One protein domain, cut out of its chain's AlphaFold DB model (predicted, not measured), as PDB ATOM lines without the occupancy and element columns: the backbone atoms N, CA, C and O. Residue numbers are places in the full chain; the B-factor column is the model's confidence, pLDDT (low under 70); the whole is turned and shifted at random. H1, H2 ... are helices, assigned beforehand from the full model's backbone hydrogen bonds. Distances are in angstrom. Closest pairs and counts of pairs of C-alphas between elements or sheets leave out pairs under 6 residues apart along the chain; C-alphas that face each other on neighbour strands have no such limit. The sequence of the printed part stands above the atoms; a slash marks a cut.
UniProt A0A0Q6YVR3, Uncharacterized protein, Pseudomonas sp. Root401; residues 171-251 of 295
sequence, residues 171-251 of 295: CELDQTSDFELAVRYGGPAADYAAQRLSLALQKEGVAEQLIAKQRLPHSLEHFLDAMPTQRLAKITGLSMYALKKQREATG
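Overview. This is residues 171 to 251 of the 295 residues of an uncharacterized protein of Pseudomonas sp. Root401 (UniProt A0A0Q6YVR3). What does the model look like? The longest helix, H3, runs through the middle, with H5 and H6 packed on one side of it and H7 beyond them, while H1 is near its other side. H2 crosses the first end of H3, and H4 lies past its last end. What is it made of, and how large is it? The printed part has 81 residues with seven named helices, H1 to H7 in that order along the chain, and no named strand; the class is all helix. It is compact, with a radius of gyration of the C-alphas of 12.8 A, and spans 37 by 27 by 20 A.

Arrangement. Which helix is the hub? It is H3, residues 189 to 201, touching three others. With residues 189 to 193 alone it touches H2, residues 178 to 185, at a steep tilt of 67 degrees, opposite ways; the closest C-alphas, of Asp 178 and Ala 189, are 5.1 A apart. What else touches the hub? H6, residues 229 to 236, touches H3 at a shallow tilt of 28 degrees, the same way, the closest C-alphas being those of Ser 198 and Ile 235 at 6.9 A. H5, residues 223 to 226, touches H3 too, closest at the C-alphas of Ala 190 and Ala 226, 5.9 A apart. What comes farther out? H7, residues 240 to 249, is apart from H3 but touches H6, only just about perpendicular at 72 degrees, with the closest C-alphas, of Ala 233 and Met 240, 5.6 A apart. H1, residues 171 to 175, and H4, residues 206 to 213, are each close to H3 but not clearly touching, with closest C-alphas at 6.6 A for Leu 173 and Arg 196 and at 5.9 A for Leu 201 and Ala 207. What does the backbone show? Each O i to N i+4 pair is within hydrogen-bond range in H1, H2, H3, H4, H6 and H7; H5 is too short for such a pair.

Along the chain. How long are the helices? From first to last C-alpha H3 measures 18.5 A, H7 14.2 A, H4 10.6 A, H2 10.4 A and H6 10.3 A. Where are the anchor points? H1 begins at C-alpha 171, (-15.359, 19.355, 50.917), H3 begins at C-alpha 189, (-17.615, 26.370, 35.606), and H7 ends at C-alpha 249, (-28.361, 8.228, 23.657).

Size, cuts and confidence. How far does it reach? The two C-alphas farthest apart, of Arg 184 and Ala 212, are 37.8 A apart. Are there cuts or long links? The printed part has no cut and no long link; the link from H4 to H5, with 9 residues, is short, and the others are tight. How confident is the model? The mean pLDDT of the printed part is 85.2, and no printed residue is under 70.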
ATOM      1  N   CYS A 171     -14.274  18.877  50.056       83.69
ATOM      2  CA  CYS A 171     -15.359  19.355  50.917       83.69
ATOM      3  C   CYS A 171     -16.056  20.607  50.348       83.69
ATOM      4  O   CYS A 171     -17.281  20.699  50.345       83.69
ATOM      5  N   GLU A 172     -15.284  21.557  49.811       83.38
ATOM      6  CA  GLU A 172     -15.833  22.789  49.232       83.38
ATOM      7  C   GLU A 172     -16.478  22.521  47.856       83.38
ATOM      8  O   GLU A 172     -17.504  23.129  47.537       83.38
ATOM      9  N   LEU A 173     -15.937  21.566  47.082       84.25
ATOM     10  CA  LEU A 173     -16.547  21.068  45.842       84.25
ATOM     11  C   LEU A 173     -17.871  20.338  46.077       84.25
ATOM     12  O   LEU A 173     -18.722  20.379  45.197       84.25
ATOM     13  N   ASP A 174     -18.071  19.670  47.210       84.31
ATOM     14  CA  ASP A 174     -19.329  18.969  47.494       84.31
ATOM     15  C   ASP A 174     -20.427  19.921  48.001       84.31
ATOM     16  O   ASP A 174     -21.607  19.703  47.733       84.31
ATOM     17  N   GLN A 175     -20.051  21.000  48.694       87.81
ATOM     18  CA  GLN A 175     -20.997  21.964  49.274       87.81
ATOM     19  C   GLN A 175     -21.458  23.049  48.298       87.81
ATOM     20  O   GLN A 175     -22.550  23.593  48.452       87.81
ATOM     21  N   THR A 176     -20.614  23.402  47.331       85.62
ATOM     22  CA  THR A 176     -20.806  24.594  46.499       85.62
ATOM     23  C   THR A 176     -21.054  24.200  45.049       85.62
ATOM     24  O   THR A 176     -20.431  23.272  44.528       85.62
ATOM     25  N   SER A 177     -21.942  24.910  44.354       87.12
ATOM     26  CA  SER A 177     -22.150  24.664  42.924       87.12
ATOM     27  C   SER A 177     -20.937  25.108  42.091       87.12
ATOM     28  O   SER A 177     -20.218  26.045  42.445       87.12
ATOM     29  N   ASP A 178     -20.724  24.477  40.929       86.31
ATOM     30  CA  ASP A 178     -19.615  24.840  40.027       86.31
ATOM     31  C   ASP A 178     -19.720  26.296  39.543       86.31
ATOM     32  O   ASP A 178     -18.715  26.945  39.253       86.31
ATOM     33  N   PHE A 179     -20.949  26.816  39.473       80.50
ATOM     34  CA  PHE A 179     -21.228  28.199  39.113       80.50
ATOM     35  C   PHE A 179     -20.802  29.177  40.213       80.50
ATOM     36  O   PHE A 179     -20.091  30.142  39.943       80.50
ATOM     37  N   GLU A 180     -21.174  28.916  41.463       83.88
ATOM     38  CA  GLU A 180     -20.774  29.751  42.600       83.88
ATOM     39  C   GLU A 180     -19.257  29.738  42.808       83.88
ATOM     40  O   GLU A 180     -18.665  30.779  43.098       83.88
ATOM     41  N   LEU A 181     -18.604  28.591  42.594       83.75
ATOM     42  CA  LEU A 181     -17.143  28.495  42.612       83.75
ATOM     43  C   LEU A 181     -16.507  29.323  41.493       83.75
ATOM     44  O   LEU A 181     -15.526  30.032  41.735       83.75
ATOM     45  N   ALA A 182     -17.090  29.297  40.292       79.94
ATOM     46  CA  ALA A 182     -16.652  30.129  39.176       79.94
ATOM     47  C   ALA A 182     -16.803  31.627  39.466       79.94
ATOM     48  O   ALA A 182     -15.915  32.400  39.112       79.94
ATOM     49  N   VAL A 183     -17.866  32.042  40.155       76.12
ATOM     50  CA  VAL A 183     -18.047  33.437  40.586       76.12
ATOM     51  C   VAL A 183     -17.043  33.809  41.682       76.12
ATOM     52  O   VAL A 183     -16.406  34.857  41.604       76.12
ATOM     53  N   ARG A 184     -16.849  32.944  42.686       77.50
ATOM     54  CA  ARG A 184     -16.000  33.219  43.857       77.50
ATOM     55  C   ARG A 184     -14.506  33.233  43.534       77.50
ATOM     56  O   ARG A 184     -13.770  34.083  44.030       77.50
ATOM     57  N   TYR A 185     -14.042  32.277  42.735       72.81
ATOM     58  CA  TYR A 185     -12.616  32.065  42.464       72.81
ATOM     59  C   TYR A 185     -12.215  32.393  41.020       72.81
ATOM     60  O   TYR A 185     -11.021  32.418  40.697       72.81
ATOM     61  N   GLY A 186     -13.189  32.693  40.160       73.31
ATOM     62  CA  GLY A 186     -12.987  32.930  38.737       73.31
ATOM     63  C   GLY A 186     -12.797  31.639  37.941       73.31
ATOM     64  O   GLY A 186     -12.616  30.555  38.482       73.31
ATOM     65  N   GLY A 187     -12.772  31.767  36.619       74.88
ATOM     66  CA  GLY A 187     -12.581  30.650  35.686       74.88
ATOM     67  C   GLY A 187     -13.895  30.008  35.207       74.88
ATOM     68  O   GLY A 187     -14.964  30.341  35.716       74.88
ATOM     69  N   PRO A 188     -13.847  29.146  34.177       78.38
ATOM     70  CA  PRO A 188     -15.026  28.455  33.660       78.38
ATOM     71  C   PRO A 188     -15.600  27.446  34.663       78.38
ATOM     72  O   PRO A 188     -14.858  26.650  35.234       78.38
ATOM     73  N   ALA A 189     -16.930  27.381  34.785       82.06
ATOM     74  CA  ALA A 189     -17.615  26.370  35.606       82.06
ATOM     75  C   ALA A 189     -17.221  24.927  35.227       82.06
ATOM     76  O   ALA A 189     -17.029  24.074  36.091       82.06
ATOM     77  N   ALA A 190     -16.993  24.670  33.932       83.56
ATOM     78  CA  ALA A 190     -16.542  23.371  33.428       83.56
ATOM     79  C   ALA A 190     -15.223  22.884  34.041       83.56
ATOM     80  O   ALA A 190     -14.956  21.682  34.047       83.56
ATOM     81  N   ASP A 191     -14.379  23.792  34.525       83.00
ATOM     82  CA  ASP A 191     -13.121  23.406  35.138       83.00
ATOM     83  C   ASP A 191     -13.276  22.982  36.605       83.00
ATOM     84  O   ASP A 191     -12.520  22.124  37.058       83.00
ATOM     85  N   TYR A 192     -14.268  23.505  37.330       86.88
ATOM     86  CA  TYR A 192     -14.646  22.990  38.653       86.88
ATOM     87  C   TYR A 192     -15.350  21.639  38.529       86.88
ATOM     88  O   TYR A 192     -14.985  20.691  39.223       86.88
ATOM     89  N   ALA A 193     -16.213  21.489  37.520       87.19
ATOM     90  CA  ALA A 193     -16.781  20.193  37.165       87.19
ATOM     91  C   ALA A 193     -15.683  19.164  36.818       87.19
ATOM     92  O   ALA A 193     -15.778  17.997  37.190       87.19
ATOM     93  N   ALA A 194     -14.604  19.581  36.148       85.81
ATOM     94  CA  ALA A 194     -13.452  18.722  35.863       85.81
ATOM     95  C   ALA A 194     -12.681  18.303  37.125       85.81
ATOM     96  O   ALA A 194     -12.214  17.162  37.196       85.81
ATOM     97  N   GLN A 195     -12.568  19.187  38.122       86.69
ATOM     98  CA  GLN A 195     -11.998  18.842  39.429       86.69
ATOM     99  C   GLN A 195     -12.891  17.822  40.147       86.69
ATOM    100  O   GLN A 195     -12.396  16.785  40.588       86.69
ATOM    101  N   ARG A 196     -14.211  18.052  40.165       89.56
ATOM    102  CA  ARG A 196     -15.186  17.135  40.774       89.56
ATOM    103  C   ARG A 196     -15.175  15.760  40.098       89.56
ATOM    104  O   ARG A 196     -15.162  14.739  40.779       89.56
ATOM    105  N   LEU A 197     -15.091  15.718  38.767       88.19
ATOM    106  CA  LEU A 197     -14.945  14.469  38.023       88.19
ATOM    107  C   LEU A 197     -13.636  13.754  38.372       88.19
ATOM    108  O   LEU A 197     -13.661  12.561  38.639       88.19
ATOM    109  N   SER A 198     -12.508  14.465  38.407       86.19
ATOM    110  CA  SER A 198     -11.211  13.868  38.764       86.19
ATOM    111  C   SER A 198     -11.247  13.205  40.145       86.19
ATOM    112  O   SER A 198     -10.767  12.086  40.290       86.19
ATOM    113  N   LEU A 199     -11.876  13.850  41.133       86.12
ATOM    114  CA  LEU A 199     -12.082  13.269  42.464       86.12
ATOM    115  C   LEU A 199     -13.029  12.062  42.432       86.12
ATOM    116  O   LEU A 199     -12.786  11.064  43.103       86.12
ATOM    117  N   ALA A 200     -14.094  12.114  41.630       86.19
ATOM    118  CA  ALA A 200     -15.014  10.990  41.486       86.19
ATOM    119  C   ALA A 200     -14.353   9.762  40.836       86.19
ATOM    120  O   ALA A 200     -14.685   8.636  41.192       86.19
ATOM    121  N   LEU A 201     -13.402   9.970  39.920       84.88
ATOM    122  CA  LEU A 201     -12.626   8.902  39.282       84.88
ATOM    123  C   LEU A 201     -11.610   8.243  40.219       84.88
ATOM    124  O   LEU A 201     -11.235   7.099  39.983       84.88
ATOM    125  N   GLN A 202     -11.171   8.949  41.263       82.25
ATOM    126  CA  GLN A 202     -10.285   8.401  42.293       82.25
ATOM    127  C   GLN A 202     -11.011   7.457  43.260       82.25
ATOM    128  O   GLN A 202     -10.350   6.730  43.998       82.25
ATOM    129  N   LYS A 203     -12.353   7.445  43.273       83.50
ATOM    130  CA  LYS A 203     -13.128   6.493  44.079       83.50
ATOM    131  C   LYS A 203     -12.938   5.073  43.534       83.50
ATOM    132  O   LYS A 203     -13.019   4.850  42.323       83.50
ATOM    133  N   GLU A 204     -12.715   4.118  44.435       75.94
ATOM    134  CA  GLU A 204     -12.479   2.715  44.083       75.94
ATOM    135  C   GLU A 204     -13.615   2.135  43.218       75.94
ATOM    136  O   GLU A 204     -14.793   2.462  43.384       75.94
ATOM    137  N   GLY A 205     -13.248   1.307  42.236       76.50
ATOM    138  CA  GLY A 205     -14.172   0.639  41.313       76.50
ATOM    139  C   GLY A 205     -14.729   1.504  40.171       76.50
ATOM    140  O   GLY A 205     -15.193   0.962  39.167       76.50
ATOM    141  N   VAL A 206     -14.660   2.838  40.241       80.00
ATOM    142  CA  VAL A 206     -15.179   3.716  39.170       80.00
ATOM    143  C   VAL A 206     -14.308   3.640  37.912       80.00
ATOM    144  O   VAL A 206     -14.829   3.531  36.797       80.00
ATOM    145  N   ALA A 207     -12.985   3.655  38.082       77.44
ATOM    146  CA  ALA A 207     -12.032   3.537  36.980       77.44
ATOM    147  C   ALA A 207     -12.154   2.184  36.252       77.44
ATOM    148  O   ALA A 207     -12.162   2.135  35.023       77.44
ATOM    149  N   GLU A 208     -12.342   1.094  36.998       80.19
ATOM    150  CA  GLU A 208     -12.534  -0.251  36.442       80.19
ATOM    151  C   GLU A 208     -13.823  -0.343  35.619       80.19
ATOM    152  O   GLU A 208     -13.823  -0.859  34.501       80.19
ATOM    153  N   GLN A 209     -14.920   0.234  36.122       81.81
ATOM    154  CA  GLN A 209     -16.189   0.283  35.397       81.81
ATOM    155  C   GLN A 209     -16.092   1.073  34.087       81.81
ATOM    156  O   GLN A 209     -16.729   0.693  33.100       81.81
ATOM    157  N   LEU A 210     -15.304   2.154  34.063       84.81
ATOM    158  CA  LEU A 210     -15.059   2.945  32.856       84.81
ATOM    159  C   LEU A 210     -14.312   2.142  31.796       84.81
ATOM    160  O   LEU A 210     -14.727   2.148  30.637       84.81
ATOM    161  N   ILE A 211     -13.257   1.429  32.192       81.19
ATOM    162  CA  ILE A 211     -12.463   0.597  31.278       81.19
ATOM    163  C   ILE A 211     -13.314  -0.562  30.745       81.19
ATOM    164  O   ILE A 211     -13.336  -0.799  29.536       81.19
ATOM    165  N   ALA A 212     -14.062  -1.237  31.623       84.38
ATOM    166  CA  ALA A 212     -14.877  -2.396  31.266       84.38
ATOM    167  C   ALA A 212     -16.044  -2.038  30.335       84.38
ATOM    168  O   ALA A 212     -16.319  -2.754  29.375       84.38
ATOM    169  N   LYS A 213     -16.753  -0.936  30.611       84.88
ATOM    170  CA  LYS A 213     -17.964  -0.562  29.861       84.88
ATOM    171  C   LYS A 213     -17.705   0.443  28.739       84.88
ATOM    172  O   LYS A 213     -18.626   0.707  27.967       84.88
ATOM    173  N   GLN A 214     -16.504   1.025  28.669       86.50
ATOM    174  CA  GLN A 214     -16.115   2.059  27.695       86.50
ATOM    175  C   GLN A 214     -17.110   3.235  27.617       86.50
ATOM    176  O   GLN A 214     -17.300   3.860  26.573       86.50
ATOM    177  N   ARG A 215     -17.783   3.531  28.735       88.44
ATOM    178  CA  ARG A 215     -18.827   4.559  28.856       88.44
ATOM    179  C   ARG A 215     -18.829   5.132  30.264       88.44
ATOM    180  O   ARG A 215     -18.476   4.419  31.204       88.44
ATOM    181  N   LEU A 216     -19.290   6.374  30.427       87.44
ATOM    182  CA  LEU A 216     -19.475   6.933  31.767       87.44
ATOM    183  C   LEU A 216     -20.539   6.127  32.527       87.44
ATOM    184  O   LEU A 216     -21.609   5.879  31.963       87.44
ATOM    185  N   PRO A 217     -20.280   5.737  33.787       88.44
ATOM    186  CA  PRO A 217     -21.298   5.203  34.681       88.44
ATOM    187  C   PRO A 217     -22.453   6.187  34.870       88.44
ATOM    188  O   PRO A 217     -22.253   7.400  34.813       88.44
ATOM    189  N   HIS A 218     -23.640   5.662  35.180       85.69
ATOM    190  CA  HIS A 218     -24.855   6.465  35.342       85.69
ATOM    191  C   HIS A 218     -24.704   7.581  36.392       85.69
ATOM    192  O   HIS A 218     -25.148   8.705  36.177       85.69
ATOM    193  N   SER A 219     -23.972   7.315  37.479       85.75
ATOM    194  CA  SER A 219     -23.656   8.306  38.517       85.75
ATOM    195  C   SER A 219     -22.893   9.530  37.992       85.75
ATOM    196  O   SER A 219     -23.021  10.623  38.541       85.75
ATOM    197  N   LEU A 220     -22.126   9.374  36.909       88.62
ATOM    198  CA  LEU A 220     -21.290  10.419  36.315       88.62
ATOM    199  C   LEU A 220     -21.888  11.013  35.033       88.62
ATOM    200  O   LEU A 220     -21.295  11.920  34.455       88.62
ATOM    201  N   GLU A 221     -23.061  10.564  34.581       88.44
ATOM    202  CA  GLU A 221     -23.667  11.039  33.325       88.44
ATOM    203  C   GLU A 221     -23.969  12.543  33.322       88.44
ATOM    204  O   GLU A 221     -23.985  13.156  32.259       88.44
ATOM    205  N   HIS A 222     -24.141  13.162  34.491       87.00
ATOM    206  CA  HIS A 222     -24.305  14.613  34.625       87.00
ATOM    207  C   HIS A 222     -23.053  15.415  34.205       87.00
ATOM    208  O   HIS A 222     -23.134  16.608  33.927       87.00
ATOM    209  N   PHE A 223     -21.877  14.783  34.104       88.94
ATOM    210  CA  PHE A 223     -20.692  15.435  33.537       88.94
ATOM    211  C   PHE A 223     -20.732  15.516  32.007       88.94
ATOM    212  O   PHE A 223     -19.956  16.269  31.407       88.94
ATOM    213  N   LEU A 224     -21.639  14.775  31.356       87.88
ATOM    214  CA  LEU A 224     -21.798  14.829  29.907       87.88
ATOM    215  C   LEU A 224     -22.253  16.217  29.455       87.88
ATOM    216  O   LEU A 224     -21.774  16.670  28.426       87.88
ATOM    217  N   ASP A 225     -23.105  16.917  30.194       87.75
ATOM    218  CA  ASP A 225     -23.557  18.278  29.884       87.75
ATOM    219  C   ASP A 225     -22.775  19.378  30.620       87.75
ATOM    220  O   ASP A 225     -22.776  20.520  30.161       87.75
ATOM    221  N   ALA A 226     -22.025  19.040  31.676       86.25
ATOM    222  CA  ALA A 226     -21.279  20.010  32.485       86.25
ATOM    223  C   ALA A 226     -19.965  20.527  31.861       86.25
ATOM    224  O   ALA A 226     -19.477  21.586  32.254       86.25
ATOM    225  N   MET A 227     -19.356  19.814  30.901       87.94
ATOM    226  CA  MET A 227     -18.071  20.229  30.307       87.94
ATOM    227  C   MET A 227     -17.883  19.809  28.837       87.94
ATOM    228  O   MET A 227     -18.569  18.909  28.347       87.94
ATOM    229  N   PRO A 228     -16.942  20.411  28.079       88.88
ATOM    230  CA  PRO A 228     -16.671  20.027  26.691       88.88
ATOM    231  C   PRO A 228     -16.250  18.556  26.530       88.88
ATOM    232  O   PRO A 228     -15.454  18.050  27.318       88.88
ATOM    233  N   THR A 229     -16.683  17.896  25.444       89.50
ATOM    234  CA  THR A 229     -16.377  16.471  25.177       89.50
ATOM    235  C   THR A 229     -14.881  16.190  25.136       89.50
ATOM    236  O   THR A 229     -14.435  15.171  25.641       89.50
ATOM    237  N   GLN A 230     -14.098  17.099  24.550       87.50
ATOM    238  CA  GLN A 230     -12.646  16.955  24.463       87.50
ATOM    239  C   GLN A 230     -11.992  16.935  25.850       87.50
ATOM    240  O   GLN A 230     -11.066  16.167  26.094       87.50
ATOM    241  N   ARG A 231     -12.481  17.775  26.769       86.56
ATOM    242  CA  ARG A 231     -11.982  17.820  28.146       86.56
ATOM    243  C   ARG A 231     -12.401  16.564  28.904       86.56
ATOM    244  O   ARG A 231     -11.563  15.971  29.570       86.56
ATOM    245  N   LEU A 232     -13.645  16.125  28.718       89.31
ATOM    246  CA  LEU A 232     -14.154  14.892  29.307       89.31
ATOM    247  C   LEU A 232     -13.332  13.670  28.864       89.31
ATOM    248  O   LEU A 232     -12.830  12.946  29.712       89.31
ATOM    249  N   ALA A 233     -13.089  13.520  27.557       89.06
ATOM    250  CA  ALA A 233     -12.245  12.468  26.983       89.06
ATOM    251  C   ALA A 233     -10.839  12.446  27.592       89.06
ATOM    252  O   ALA A 233     -10.314  11.387  27.922       89.06
ATOM    253  N   LYS A 234     -10.237  13.627  27.779       86.19
ATOM    254  CA  LYS A 234      -8.899  13.753  28.363       86.19
ATOM    255  C   LYS A 234      -8.850  13.303  29.825       86.19
ATOM    256  O   LYS A 234      -7.841  12.749  30.238       86.19
ATOM    257  N   ILE A 235      -9.902  13.573  30.597       84.00
ATOM    258  CA  ILE A 235      -9.967  13.228  32.024       84.00
ATOM    259  C   ILE A 235     -10.308  11.746  32.207       84.00
ATOM    260  O   ILE A 235      -9.690  11.077  33.026       84.00
ATOM    261  N   THR A 236     -11.269  11.222  31.443       84.81
ATOM    262  CA  THR A 236     -11.750   9.841  31.603       84.81
ATOM    263  C   THR A 236     -10.967   8.815  30.786       84.81
ATOM    264  O   THR A 236     -11.189   7.622  30.956       84.81
ATOM    265  N   GLY A 237     -10.116   9.249  29.850       85.19
ATOM    266  CA  GLY A 237      -9.400   8.368  28.920       85.19
ATOM    267  C   GLY A 237     -10.284   7.732  27.838       85.19
ATOM    268  O   GLY A 237      -9.825   6.860  27.105       85.19
ATOM    269  N   LEU A 238     -11.547   8.152  27.717       88.94
ATOM    270  CA  LEU A 238     -12.495   7.590  26.751       88.94
ATOM    271  C   LEU A 238     -12.418   8.294  25.395       88.94
ATOM    272  O   LEU A 238     -12.119   9.484  25.297       88.94
ATOM    273  N   SER A 239     -12.790   7.573  24.338       90.62
ATOM    274  CA  SER A 239     -12.915   8.148  22.997       90.62
ATOM    275  C   SER A 239     -13.983   9.247  22.946       90.62
ATOM    276  O   SER A 239     -15.107   9.079  23.426       90.62
ATOM    277  N   MET A 240     -13.673  10.355  22.264       91.50
ATOM    278  CA  MET A 240     -14.646  11.422  21.991       91.50
ATOM    279  C   MET A 240     -15.891  10.909  21.256       91.50
ATOM    280  O   MET A 240     -16.978  11.452  21.458       91.50
ATOM    281  N   TYR A 241     -15.739   9.880  20.416       90.56
ATOM    282  CA  TYR A 241     -16.851   9.255  19.703       90.56
ATOM    283  C   TYR A 241     -17.804   8.545  20.670       90.56
ATOM    284  O   TYR A 241     -19.010   8.777  20.616       90.56
ATOM    285  N   ALA A 242     -17.265   7.760  21.608       90.38
ATOM    286  CA  ALA A 242     -18.058   7.068  22.624       90.38
ATOM    287  C   ALA A 242     -18.848   8.064  23.488       90.38
ATOM    288  O   ALA A 242     -20.045   7.890  23.702       90.38
ATOM    289  N   LEU A 243     -18.209   9.165  23.895       91.44
ATOM    290  CA  LEU A 243     -18.846  10.218  24.687       91.44
ATOM    291  C   LEU A 243     -19.926  10.989  23.915       91.44
ATOM    292  O   LEU A 243     -20.950  11.349  24.493       91.44
ATOM    293  N   LYS A 244     -19.723  11.254  22.616       90.50
ATOM    294  CA  LYS A 244     -20.755  11.858  21.754       90.50
ATOM    295  C   LYS A 244     -21.960  10.937  21.602       90.50
ATOM    296  O   LYS A 244     -23.077  11.374  21.851       90.50
ATOM    297  N   LYS A 245     -21.719   9.664  21.280       90.75
ATOM    298  CA  LYS A 245     -22.774   8.654  21.168       90.75
ATOM    299  C   LYS A 245     -23.545   8.512  22.481       90.75
ATOM    300  O   LYS A 245     -24.767   8.414  22.467       90.75
ATOM    301  N   GLN A 246     -22.845   8.550  23.616       90.31
ATOM    302  CA  GLN A 246     -23.486   8.521  24.927       90.31
ATOM    303  C   GLN A 246     -24.354   9.767  25.154       90.31
ATOM    304  O   GLN A 246     -25.502   9.614  25.541       90.31
ATOM    305  N   ARG A 247     -23.875  10.981  24.842       90.31
ATOM    306  CA  ARG A 247     -24.696  12.210  24.925       90.31
ATOM    307  C   ARG A 247     -25.993  12.111  24.132       90.31
ATOM    308  O   ARG A 247     -27.047  12.466  24.652       90.31
ATOM    309  N   GLU A 248     -25.899  11.628  22.898       88.44
ATOM    310  CA  GLU A 248     -27.047  11.446  22.009       88.44
ATOM    311  C   GLU A 248     -28.031  10.420  22.579       88.44
ATOM    312  O   GLU A 248     -29.223  10.704  22.664       88.44
ATOM    313  N   ALA A 249     -27.534   9.276  23.061       88.88
ATOM    314  CA  ALA A 249     -28.361   8.228  23.657       88.88
ATOM    315  C   ALA A 249     -29.078   8.679  24.942       88.88
ATOM    316  O   ALA A 249     -30.221   8.295  25.171       88.88
ATOM    317  N   THR A 250     -28.434   9.505  25.774       86.62
ATOM    318  CA  THR A 250     -29.040  10.045  27.004       86.62
ATOM    319  C   THR A 250     -29.888  11.301  26.749       86.62
ATOM    320  O   THR A 250     -30.426  11.877  27.691       86.62
ATOM    321  N   GLY A 251     -29.980  11.785  25.502       83.94
ATOM    322  CA  GLY A 251     -30.685  13.027  25.163       83.94
ATOM    323  C   GLY A 251     -30.061  14.292  25.773       83.94
ATOM    324  O   GLY A 251     -30.699  15.345  25.826       83.94
TER     325      GLY A 251